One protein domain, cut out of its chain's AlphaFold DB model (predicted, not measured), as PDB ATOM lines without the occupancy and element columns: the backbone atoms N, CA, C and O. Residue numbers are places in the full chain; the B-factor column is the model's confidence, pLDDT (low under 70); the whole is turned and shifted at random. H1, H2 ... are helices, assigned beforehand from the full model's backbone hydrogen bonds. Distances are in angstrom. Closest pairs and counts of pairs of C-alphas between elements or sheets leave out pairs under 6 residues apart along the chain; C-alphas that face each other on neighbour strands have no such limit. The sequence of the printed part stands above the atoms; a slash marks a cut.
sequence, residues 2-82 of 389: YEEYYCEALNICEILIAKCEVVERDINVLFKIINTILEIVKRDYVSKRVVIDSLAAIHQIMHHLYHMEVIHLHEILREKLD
ATOM      1  N   TYR A   2      35.031  -8.237 -42.958       77.12
ATOM      2  CA  TYR A   2      35.761  -8.785 -41.785       77.12
ATOM      3  C   TYR A   2      36.306 -10.207 -42.007       77.12
ATOM      4  O   TYR A   2      37.432 -10.497 -41.619       77.12
ATOM      5  N   GLU A   3      35.536 -11.066 -42.679       79.62
ATOM      6  CA  GLU A   3      35.964 -12.437 -42.993       79.62
ATOM      7  C   GLU A   3      37.170 -12.480 -43.945       79.62
ATOM      8  O   GLU A   3      38.049 -13.310 -43.769       79.62
ATOM      9  N   GLU A   4      37.259 -11.560 -44.911       82.25
ATOM     10  CA  GLU A   4      38.365 -11.528 -45.882       82.25
ATOM     11  C   GLU A   4      39.684 -11.147 -45.210       82.25
ATOM     12  O   GLU A   4      40.680 -11.840 -45.398       82.25
ATOM     13  N   TYR A   5      39.675 -10.111 -44.361       80.50
ATOM     14  CA  TYR A   5      40.855  -9.725 -43.580       80.50
ATOM     15  C   TYR A   5      41.292 -10.828 -42.614       80.50
ATOM     16  O   TYR A   5      42.482 -11.001 -42.362       80.50
ATOM     17  N   TYR A   6      40.336 -11.587 -42.075       86.44
ATOM     18  CA  TYR A   6      40.648 -12.717 -41.214       86.44
ATOM     19  C   TYR A   6      41.291 -13.875 -41.986       86.44
ATOM     20  O   TYR A   6      42.334 -14.376 -41.571       86.44
ATOM     21  N   CYS A   7      40.725 -14.266 -43.131       85.12
ATOM     22  CA  CYS A   7      41.325 -15.280 -44.001       85.12
ATOM     23  C   CYS A   7      42.727 -14.858 -44.470       85.12
ATOM     24  O   CYS A   7      43.638 -15.681 -44.505       85.12
ATOM     25  N   GLU A   8      42.926 -13.574 -44.784       84.38
ATOM     26  CA  GLU A   8      44.241 -13.034 -45.134       84.38
ATOM     27  C   GLU A   8      45.225 -13.133 -43.957       84.38
ATOM     28  O   GLU A   8      46.352 -13.591 -44.138       84.38
ATOM     29  N   ALA A   9      44.793 -12.796 -42.738       82.00
ATOM     30  CA  ALA A   9      45.615 -12.933 -41.537       82.00
ATOM     31  C   ALA A   9      45.996 -14.396 -41.245       82.00
ATOM     32  O   ALA A   9      47.154 -14.665 -40.911       82.00
ATOM     33  N   LEU A  10      45.063 -15.340 -41.409       84.69
ATOM     34  CA  LEU A  10      45.340 -16.774 -41.282       84.69
ATOM     35  C   LEU A  10      46.382 -17.238 -42.300       84.69
ATOM     36  O   LEU A  10      47.354 -17.890 -41.923       84.69
ATOM     37  N   ASN A  11      46.219 -16.842 -43.562       86.44
ATOM     38  CA  ASN A  11      47.151 -17.183 -44.632       86.44
ATOM     39  C   ASN A  11      48.553 -16.600 -44.369       86.44
ATOM     40  O   ASN A  11      49.564 -17.271 -44.565       86.44
ATOM     41  N   ILE A  12      48.640 -15.369 -43.853       84.12
ATOM     42  CA  ILE A  12      49.917 -14.770 -43.441       84.12
ATOM     43  C   ILE A  12      50.559 -15.583 -42.310       84.12
ATOM     44  O   ILE A  12      51.757 -15.858 -42.374       84.12
ATOM     45  N   CYS A  13      49.789 -15.993 -41.298       84.50
ATOM     46  CA  CYS A  13      50.303 -16.811 -40.196       84.50
ATOM     47  C   CYS A  13      50.841 -18.158 -40.694       84.50
ATOM     48  O   CYS A  13      51.946 -18.549 -40.318       84.50
ATOM     49  N   GLU A  14      50.097 -18.829 -41.575       87.81
ATOM     50  CA  GLU A  14      50.511 -20.081 -42.209       87.81
ATOM     51  C   GLU A  14      51.829 -19.907 -42.978       87.81
ATOM     52  O   GLU A  14      52.799 -20.620 -42.719       87.81
ATOM     53  N   ILE A  15      51.906 -18.905 -43.862       85.50
ATOM     54  CA  ILE A  15      53.095 -18.633 -44.679       85.50
ATOM     55  C   ILE A  15      54.308 -18.289 -43.808       85.50
ATOM     56  O   ILE A  15      55.421 -18.730 -44.106       85.50
ATOM     57  N   LEU A  16      54.121 -17.491 -42.752       83.81
ATOM     58  CA  LEU A  16      55.204 -17.115 -41.843       83.81
ATOM     59  C   LEU A  16      55.751 -18.333 -41.097       83.81
ATOM     60  O   LEU A  16      56.966 -18.494 -41.021       83.81
ATOM     61  N   ILE A  17      54.878 -19.210 -40.595       87.69
ATOM     62  CA  ILE A  17      55.301 -20.415 -39.875       87.69
ATOM     63  C   ILE A  17      55.981 -21.409 -40.825       87.69
ATOM     64  O   ILE A  17      57.025 -21.960 -40.474       87.69
ATOM     65  N   ALA A  18      55.449 -21.579 -42.039       85.94
ATOM     66  CA  ALA A  18      56.010 -22.471 -43.053       85.94
ATOM     67  C   ALA A  18      57.402 -22.029 -43.539       85.94
ATOM     68  O   ALA A  18      58.242 -22.869 -43.853       85.94
ATOM     69  N   LYS A  19      57.661 -20.716 -43.598       87.06
ATOM     70  CA  LYS A  19      58.959 -20.159 -44.017       87.06
ATOM     71  C   LYS A  19      59.977 -20.026 -42.885       87.06
ATOM     72  O   LYS A  19      61.151 -19.816 -43.169       87.06
ATOM     73  N   CYS A  20      59.544 -20.093 -41.628       86.69
ATOM     74  CA  CYS A  20      60.420 -19.928 -40.475       86.69
ATOM     75  C   CYS A  20      61.160 -21.238 -40.172       86.69
ATOM     76  O   CYS A  20      60.528 -22.283 -39.993       86.69
ATOM     77  N   GLU A  21      62.494 -21.178 -40.109       86.06
ATOM     78  CA  GLU A  21      63.315 -22.320 -39.708       86.06
ATOM     79  C   GLU A  21      63.013 -22.728 -38.260       86.06
ATOM     80  O   GLU A  21      62.792 -21.888 -37.389       86.06
ATOM     81  N   VAL A  22      63.064 -24.034 -37.981       84.00
ATOM     82  CA  VAL A  22      62.737 -24.597 -36.656       84.00
ATOM     83  C   VAL A  22      63.590 -23.981 -35.538       84.00
ATOM     84  O   VAL A  22      63.107 -23.793 -34.429       84.00
ATOM     85  N   VAL A  23      64.852 -23.642 -35.821       82.56
ATOM     86  CA  VAL A  23      65.792 -23.093 -34.824       82.56
ATOM     87  C   VAL A  23      65.487 -21.629 -34.482       82.56
ATOM     88  O   VAL A  23      65.810 -21.170 -33.390       82.56
ATOM     89  N   GLU A  24      64.861 -20.897 -35.403       84.25
ATOM     90  CA  GLU A  24      64.547 -19.472 -35.251       84.25
ATOM     91  C   GLU A  24      63.119 -19.227 -34.750       84.25
ATOM     92  O   GLU A  24      62.760 -18.103 -34.391       84.25
ATOM     93  N   ARG A  25      62.292 -20.276 -34.717       88.06
ATOM     94  CA  ARG A  25      60.885 -20.181 -34.350       88.06
ATOM     95  C   ARG A  25      60.733 -19.948 -32.847       88.06
ATOM     96  O   ARG A  25      61.035 -20.808 -32.024       88.06
ATOM     97  N   ASP A  26      60.212 -18.780 -32.479       88.62
ATOM     98  CA  ASP A  26      59.824 -18.508 -31.095       88.62
ATOM     99  C   ASP A  26      58.520 -19.249 -30.771       88.62
ATOM    100  O   ASP A  26      57.426 -18.873 -31.209       88.62
ATOM    101  N   ILE A  27      58.650 -20.299 -29.963       86.81
ATOM    102  CA  ILE A  27      57.550 -21.139 -29.479       86.81
ATOM    103  C   ILE A  27      56.444 -20.294 -28.818       86.81
ATOM    104  O   ILE A  27      55.258 -20.571 -28.995       86.81
ATOM    105  N   ASN A  28      56.791 -19.208 -28.116       85.81
ATOM    106  CA  ASN A  28      55.793 -18.344 -27.481       85.81
ATOM    107  C   ASN A  28      54.969 -17.567 -28.509       85.81
ATOM    108  O   ASN A  28      53.782 -17.317 -28.292       85.81
ATOM    109  N   VAL A  29      55.589 -17.158 -29.618       86.81
ATOM    110  CA  VAL A  29      54.894 -16.472 -30.716       86.81
ATOM    111  C   VAL A  29      53.970 -17.449 -31.429       86.81
ATOM    112  O   VAL A  29      52.802 -17.128 -31.636       86.81
ATOM    113  N   LEU A  30      54.451 -18.661 -31.720       88.38
ATOM    114  CA  LEU A  30      53.640 -19.732 -32.292       88.38
ATOM    115  C   LEU A  30      52.399 -20.019 -31.432       88.38
ATOM    116  O   LEU A  30      51.281 -20.033 -31.944       88.38
ATOM    117  N   PHE A  31      52.567 -20.168 -30.116       86.81
ATOM    118  CA  PHE A  31      51.435 -20.395 -29.217       86.81
ATOM    119  C   PHE A  31      50.481 -19.212 -29.144       86.81
ATOM    120  O   PHE A  31      49.272 -19.417 -29.098       86.81
ATOM    121  N   LYS A  32      50.978 -17.973 -29.177       87.00
ATOM    122  CA  LYS A  32      50.105 -16.794 -29.253       87.00
ATOM    123  C   LYS A  32      49.278 -16.787 -30.534       87.00
ATOM    124  O   LYS A  32      48.089 -16.488 -30.461       87.00
ATOM    125  N   ILE A  33      49.878 -17.138 -31.671       88.06
ATOM    126  CA  ILE A  33      49.166 -17.247 -32.950       88.06
ATOM    127  C   ILE A  33      48.057 -18.292 -32.826       88.06
ATOM    128  O   ILE A  33      46.897 -17.976 -33.065       88.06
ATOM    129  N   ILE A  34      48.381 -19.503 -32.370       88.62
ATOM    130  CA  ILE A  34      47.401 -20.591 -32.325       88.62
ATOM    131  C   ILE A  34      46.303 -20.321 -31.293       88.62
ATOM    132  O   ILE A  34      45.129 -20.498 -31.606       88.62
ATOM    133  N   ASN A  35      46.645 -19.796 -30.114       87.44
ATOM    134  CA  ASN A  35      45.647 -19.358 -29.139       87.44
ATOM    135  C   ASN A  35      44.727 -18.283 -29.722       87.44
ATOM    136  O   ASN A  35      43.524 -18.350 -29.520       87.44
ATOM    137  N   THR A  36      45.257 -17.333 -30.495       86.62
ATOM    138  CA  THR A  36      44.424 -16.310 -31.146       86.62
ATOM    139  C   THR A  36      43.444 -16.937 -32.139       86.62
ATOM    140  O   THR A  36      42.271 -16.574 -32.142       86.62
ATOM    141  N   ILE A  37      43.895 -17.908 -32.940       88.00
ATOM    142  CA  ILE A  37      43.023 -18.638 -33.875       88.00
ATOM    143  C   ILE A  37      41.935 -19.404 -33.106       88.00
ATOM    144  O   ILE A  37      40.760 -19.323 -33.460       88.00
ATOM    145  N   LEU A  38      42.294 -20.096 -32.019       87.50
ATOM    146  CA  LEU A  38      41.348 -20.849 -31.189       87.50
ATOM    147  C   LEU A  38      40.319 -19.951 -30.496       87.50
ATOM    148  O   LEU A  38      39.134 -20.274 -30.488       87.50
ATOM    149  N   GLU A  39      40.747 -18.815 -29.944       86.31
ATOM    150  CA  GLU A  39      39.846 -17.824 -29.346       86.31
ATOM    151  C   GLU A  39      38.851 -17.285 -30.378       86.31
ATOM    152  O   GLU A  39      37.686 -17.061 -30.060       86.31
ATOM    153  N   ILE A  40      39.269 -17.128 -31.636       83.25
ATOM    154  CA  ILE A  40      38.367 -16.711 -32.711       83.25
ATOM    155  C   ILE A  40      37.379 -17.826 -33.044       83.25
ATOM    156  O   ILE A  40      36.184 -17.559 -33.097       83.25
ATOM    157  N   VAL A  41      37.831 -19.076 -33.174       84.44
ATOM    158  CA  VAL A  41      36.947 -20.235 -33.409       84.44
ATOM    159  C   VAL A  41      35.884 -20.389 -32.314       84.44
ATOM    160  O   VAL A  41      34.764 -20.800 -32.605       84.44
ATOM    161  N   LYS A  42      36.206 -20.029 -31.067       83.00
ATOM    162  CA  LYS A  42      35.290 -20.118 -29.920       83.00
ATOM    163  C   LYS A  42      34.224 -19.024 -29.856       83.00
ATOM    164  O   LYS A  42      33.302 -19.152 -29.055       83.00
ATOM    165  N   ARG A  43      34.333 -17.945 -30.636       82.38
ATOM    166  CA  ARG A  43      33.377 -16.829 -30.567       82.38
ATOM    167  C   ARG A  43      32.017 -17.218 -31.130       82.38
ATOM    168  O   ARG A  43      31.918 -17.839 -32.186       82.38
ATOM    169  N   ASP A  44      30.955 -16.744 -30.482       75.44
ATOM    170  CA  ASP A  44      29.594 -17.176 -30.810       75.44
ATOM    171  C   ASP A  44      29.084 -16.756 -32.193       75.44
ATOM    172  O   ASP A  44      28.188 -17.394 -32.747       75.44
ATOM    173  N   TYR A  45      29.683 -15.715 -32.769       79.06
ATOM    174  CA  TYR A  45      29.222 -15.069 -33.999       79.06
ATOM    175  C   TYR A  45      30.125 -15.331 -35.209       79.06
ATOM    176  O   TYR A  45      30.115 -14.562 -36.170       79.06
ATOM    177  N   VAL A  46      30.931 -16.391 -35.171       79.38
ATOM    178  CA  VAL A  46      31.837 -16.732 -36.272       79.38
ATOM    179  C   VAL A  46      31.139 -17.649 -37.270       79.38
ATOM    180  O   VAL A  46      30.442 -18.593 -36.900       79.38
ATOM    181  N   SER A  47      31.293 -17.354 -38.563       85.81
ATOM    182  CA  SER A  47      30.674 -18.158 -39.612       85.81
ATOM    183  C   SER A  47      31.342 -19.531 -39.726       85.81
ATOM    184  O   SER A  47      32.538 -19.696 -39.482       85.81
ATOM    185  N   LYS A  48      30.572 -20.538 -40.156       82.56
ATOM    186  CA  LYS A  48      31.064 -21.919 -40.348       82.56
ATOM    187  C   LYS A  48      32.309 -21.979 -41.223       82.56
ATOM    188  O   LYS A  48      33.231 -22.733 -40.938       82.56
ATOM    189  N   ARG A  49      32.330 -21.168 -42.283       84.94
ATOM    190  CA  ARG A  49      33.460 -21.076 -43.207       84.94
ATOM    191  C   ARG A  49      34.727 -20.637 -42.480       84.94
ATOM    192  O   ARG A  49      35.749 -21.293 -42.609       84.94
ATOM    193  N   VAL A  50      34.628 -19.592 -41.663       83.88
ATOM    194  CA  VAL A  50      35.753 -19.072 -40.882       83.88
ATOM    195  C   VAL A  50      36.271 -20.111 -39.886       83.88
ATOM    196  O   VAL A  50      37.483 -20.243 -39.721       83.88
ATOM    197  N   VAL A  51      35.387 -20.894 -39.260       83.94
ATOM    198  CA  VAL A  51      35.797 -22.005 -38.385       83.94
ATOM    199  C   VAL A  51      36.549 -23.085 -39.163       83.94
ATOM    200  O   VAL A  51      37.629 -23.491 -38.741       83.94
ATOM    201  N   ILE A  52      36.027 -23.516 -40.315       84.31
ATOM    202  CA  ILE A  52      36.676 -24.525 -41.168       84.31
ATOM    203  C   ILE A  52      38.050 -24.036 -41.642       84.31
ATOM    204  O   ILE A  52      39.028 -24.768 -41.513       84.31
ATOM    205  N   ASP A  53      38.142 -22.794 -42.118       84.44
ATOM    206  CA  ASP A  53      39.395 -22.195 -42.591       84.44
ATOM    207  C   ASP A  53      40.416 -22.061 -41.446       84.44
ATOM    208  O   ASP A  53      41.603 -22.327 -41.629       84.44
ATOM    209  N   SER A  54      39.960 -21.729 -40.233       87.25
ATOM    210  CA  SER A  54      40.811 -21.667 -39.033       87.25
ATOM    211  C   SER A  54      41.368 -23.034 -38.644       87.25
ATOM    212  O   SER A  54      42.550 -23.158 -38.330       87.25
ATOM    213  N   LEU A  55      40.533 -24.075 -38.681       86.38
ATOM    214  CA  LEU A  55      40.956 -25.446 -38.395       86.38
ATOM    215  C   LEU A  55      41.909 -25.974 -39.470       86.38
ATOM    216  O   LEU A  55      42.902 -26.623 -39.139       86.38
ATOM    217  N   ALA A  56      41.653 -25.654 -40.740       84.69
ATOM    218  CA  ALA A  56      42.556 -25.970 -41.839       84.69
ATOM    219  C   ALA A  56      43.920 -25.287 -41.650       84.69
ATOM    220  O   ALA A  56      44.947 -25.952 -41.776       84.69
ATOM    221  N   ALA A  57      43.939 -24.007 -41.266       85.75
ATOM    222  CA  ALA A  57      45.171 -23.278 -40.972       85.75
ATOM    223  C   ALA A  57      45.937 -23.895 -39.791       85.75
ATOM    224  O   ALA A  57      47.145 -24.091 -39.888       85.75
ATOM    225  N   ILE A  58      45.254 -24.274 -38.700       87.06
ATOM    226  CA  ILE A  58      45.888 -24.985 -37.573       87.06
ATOM    227  C   ILE A  58      46.498 -26.305 -38.052       87.06
ATOM    228  O   ILE A  58      47.655 -26.584 -37.748       87.06
ATOM    229  N   HIS A  59      45.765 -27.096 -38.837       85.44
ATOM    230  CA  HIS A  59      46.268 -28.357 -39.377       85.44
ATOM    231  C   HIS A  59      47.503 -28.154 -40.272       85.44
ATOM    232  O   HIS A  59      48.487 -28.885 -40.145       85.44
ATOM    233  N   GLN A  60      47.495 -27.137 -41.140       86.56
ATOM    234  CA  GLN A  60      48.659 -26.792 -41.961       86.56
ATOM    235  C   GLN A  60      49.841 -26.346 -41.106       86.56
ATOM    236  O   GLN A  60      50.959 -26.809 -41.320       86.56
ATOM    237  N   ILE A  61      49.609 -25.505 -40.097       86.44
ATOM    238  CA  ILE A  61      50.640 -25.101 -39.139       86.44
ATOM    239  C   ILE A  61      51.260 -26.343 -38.497       86.44
ATOM    240  O   ILE A  61      52.476 -26.496 -38.556       86.44
ATOM    241  N   MET A  62      50.443 -27.269 -37.984       85.94
ATOM    242  CA  MET A  62      50.905 -28.511 -37.355       85.94
ATOM    243  C   MET A  62      51.787 -29.360 -38.274       85.94
ATOM    244  O   MET A  62      52.764 -29.935 -37.803       85.94
ATOM    245  N   HIS A  63      51.498 -29.400 -39.576       85.94
ATOM    246  CA  HIS A  63      52.318 -30.122 -40.552       85.94
ATOM    247  C   HIS A  63      53.736 -29.531 -40.711       85.94
ATOM    248  O   HIS A  63      54.667 -30.244 -41.081       85.94
ATOM    249  N   HIS A  64      53.924 -28.242 -40.413       86.94
ATOM    250  CA  HIS A  64      55.218 -27.547 -40.487       86.94
ATOM    251  C   HIS A  64      55.961 -27.478 -39.138       86.94
ATOM    252  O   HIS A  64      57.069 -26.928 -39.055       86.94
ATOM    253  N   LEU A  65      55.361 -28.009 -38.071       86.81
ATOM    254  CA  LEU A  65      55.959 -28.054 -36.742       86.81
ATOM    255  C   LEU A  65      56.840 -29.289 -36.562       86.81
ATOM    256  O   LEU A  65      56.572 -30.370 -37.085       86.81
ATOM    257  N   TYR A  66      57.904 -29.128 -35.780       89.75
ATOM    258  CA  TYR A  66      58.717 -30.252 -35.346       89.75
ATOM    259  C   TYR A  66      57.930 -31.124 -34.364       89.75
ATOM    260  O   TYR A  66      57.080 -30.635 -33.623       89.75
ATOM    261  N   HIS A  67      58.246 -32.416 -34.293       82.94
ATOM    262  CA  HIS A  67      57.483 -33.374 -33.488       82.94
ATOM    263  C   HIS A  67      57.288 -32.940 -32.018       82.94
ATOM    264  O   HIS A  67      56.185 -33.034 -31.485       82.94
ATOM    265  N   MET A  68      58.324 -32.381 -31.382       81.56
ATOM    266  CA  MET A  68      58.235 -31.870 -30.004       81.56
ATOM    267  C   MET A  68      57.351 -30.620 -29.869       81.56
ATOM    268  O   MET A  68      56.739 -30.411 -28.824       81.56
ATOM    269  N   GLU A  69      57.276 -29.778 -30.901       85.50
ATOM    270  CA  GLU A  69      56.372 -28.622 -30.929       85.50
ATOM    271  C   GLU A  69      54.922 -29.085 -31.094       85.50
ATOM    272  O   GLU A  69      54.032 -28.561 -30.430       85.50
ATOM    273  N   VAL A  70      54.696 -30.118 -31.916       84.75
ATOM    274  CA  VAL A  70      53.380 -30.750 -32.088       84.75
ATOM    275  C   VAL A  70      52.878 -31.339 -30.772       84.75
ATOM    276  O   VAL A  70      51.712 -31.145 -30.448       84.75
ATOM    277  N   ILE A  71      53.734 -32.005 -29.987       81.62
ATOM    278  CA  ILE A  71      53.349 -32.559 -28.676       81.62
ATOM    279  C   ILE A  71      52.891 -31.450 -27.719       81.62
ATOM    280  O   ILE A  71      51.800 -31.542 -27.164       81.62
ATOM    281  N   HIS A  72      53.679 -30.382 -27.558       82.19
ATOM    282  CA  HIS A  72      53.280 -29.272 -26.685       82.19
ATOM    283  C   HIS A  72      52.009 -28.583 -27.182       82.19
ATOM    284  O   HIS A  72      51.134 -28.219 -26.399       82.19
ATOM    285  N   LEU A  73      51.889 -28.410 -28.498       82.88
ATOM    286  CA  LEU A  73      50.699 -27.818 -29.077       82.88
ATOM    287  C   LEU A  73      49.463 -28.689 -28.848       82.88
ATOM    288  O   LEU A  73      48.383 -28.166 -28.592       82.88
ATOM    289  N   HIS A  74      49.618 -30.006 -28.924       80.62
ATOM    290  CA  HIS A  74      48.551 -30.956 -28.663       80.62
ATOM    291  C   HIS A  74      48.042 -30.860 -27.219       80.62
ATOM    292  O   HIS A  74      46.834 -30.894 -27.006       80.62
ATOM    293  N   GLU A  75      48.927 -30.687 -26.232       82.81
ATOM    294  CA  GLU A  75      48.521 -30.443 -24.839       82.81
ATOM    295  C   GLU A  75      47.692 -29.162 -24.701       82.81
ATOM    296  O   GLU A  75      46.633 -29.188 -24.079       82.81
ATOM    297  N   ILE A  76      48.108 -28.072 -25.353       80.62
ATOM    298  CA  ILE A  76      47.375 -26.797 -25.336       80.62
ATOM    299  C   ILE A  76      46.027 -26.923 -26.048       80.62
ATOM    300  O   ILE A  76      45.018 -26.428 -25.552       80.62
ATOM    301  N   LEU A  77      45.994 -27.577 -27.212       80.38
ATOM    302  CA  LEU A  77      44.757 -27.831 -27.946       80.38
ATOM    303  C   LEU A  77      43.798 -28.647 -27.092       80.38
ATOM    304  O   LEU A  77      42.632 -28.284 -27.002       80.38
ATOM    305  N   ARG A  78      44.294 -29.688 -26.422       82.62
ATOM    306  CA  ARG A  78      43.504 -30.503 -25.504       82.62
ATOM    307  C   ARG A  78      42.953 -29.672 -24.351       82.62
ATOM    308  O   ARG A  78      41.756 -29.718 -24.132       82.62
ATOM    309  N   GLU A  79      43.782 -28.882 -23.670       81.81
ATOM    310  CA  GLU A  79      43.344 -28.009 -22.568       81.81
ATOM    311  C   GLU A  79      42.301 -26.984 -23.037       81.81
ATOM    312  O   GLU A  79      41.304 -26.738 -22.371       81.81
ATOM    313  N   LYS A  80      42.497 -26.387 -24.216       77.62
ATOM    314  CA  LYS A  80      41.614 -25.333 -24.727       77.62
ATOM    315  C   LYS A  80      40.340 -25.868 -25.373       77.62
ATOM    316  O   LYS A  80      39.367 -25.115 -25.427       77.62
ATOM    317  N   LEU A  81      40.339 -27.084 -25.906       75.19
ATOM    318  CA  LEU A  81      39.186 -27.691 -26.574       75.19
ATOM    319  C   LEU A  81      38.441 -28.688 -25.682       75.19
ATOM    320  O   LEU A  81      37.430 -29.218 -26.136       75.19
ATOM    321  N   ASP A  82      38.896 -28.923 -24.447       76.62
ATOM    322  CA  ASP A  82      38.201 -29.802 -23.510       76.62
ATOM    323  C   ASP A  82      36.789 -29.272 -23.225       76.62
ATOM    324  O   ASP A  82      36.580 -28.219 -22.617       76.62
TER     325      ASP A  82
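AT A GLANCE: This is residues 2 to 82 of the 389 residues of an uncharacterized protein of Anopheles culicifacies (UniProt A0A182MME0). Three helices lie side by side as an up-and-down bundle, with H1, the longest by residues, along one side and H2 and H3 next to it, the three centres making a triangle. The fourth helix, H4, lies lengthwise along the side of the bundle away from H1, next to H2, with its line slanting at 34 degrees to that of H2. The printed part has 81 residues, with four named helices in the order H1, H2, H3, H4 and no named strand; the class is all helix. It is compact, with a radius of gyration of the C-alphas of 12.4 A, and the C-alphas span 36 by 28 by 18 A.

IN THESE COORDINATES: H1 is residues 2 to 19, 25.9 A from first to last C-alpha, and begins with C-alpha 2 at (35.761, -8.785, -41.785). H2 is residues 27 to 41, 21.0 A long, and begins with C-alpha 27 at (57.550, -21.139, -29.479). H3 is residues 48 to 63, 22.8 A long. H4 is residues 67 to 81, 20.4 A long, and ends with C-alpha 81 at (39.186, -27.691, -26.574).

HOW THE PARTS SIT: H1, H2 and H3 form a bundle, helices set together along their length, and it is up and down, each running against the one before it in the chain. H1 and H3 touch, the same way at a shallow tilt of 6 degrees; their closest C-alphas, of Glu 14 and Ile 61, are 5.9 A apart. H1 and H2 are a helical hairpin at a shallow tilt of 26 degrees and only just touch, with 3 pairs of C-alphas within 8 A; H1 does this with residues 10 to 17 alone, and the closest C-alphas, of Cys 13 and Ile 33, are 7.3 A apart. H2 and H3, also a helical hairpin, touch at a shallow tilt of 21 degrees, closest at the C-alphas of Val 41 and Val 51, 5.4 A apart. H2 and H4 only just touch, with 3 pairs of C-alphas within 8 A; the closest, of Phe 31 and Leu 73, are 7.5 A apart. They run the same way at a shallow tilt of 34 degrees, only just short of steep. H3 and H4 are close but not clearly touching, with the C-alphas of Met 62 and Val 70 closest at 6.2 A. H1 and H4 are apart. In H1, H2, H3 and H4 every O i to N i+4 pair is within hydrogen-bond range.

THE WHOLE: The two C-alphas farthest apart, of Val 23 and Tyr 45, are 37.4 A apart. The printed part has no cut. The link from H3 to H4 is tight, those from H1 to H2 and from H2 to H3 are short, and no link is long. The mean pLDDT of the printed part is 84.3, and no printed residue is under 70.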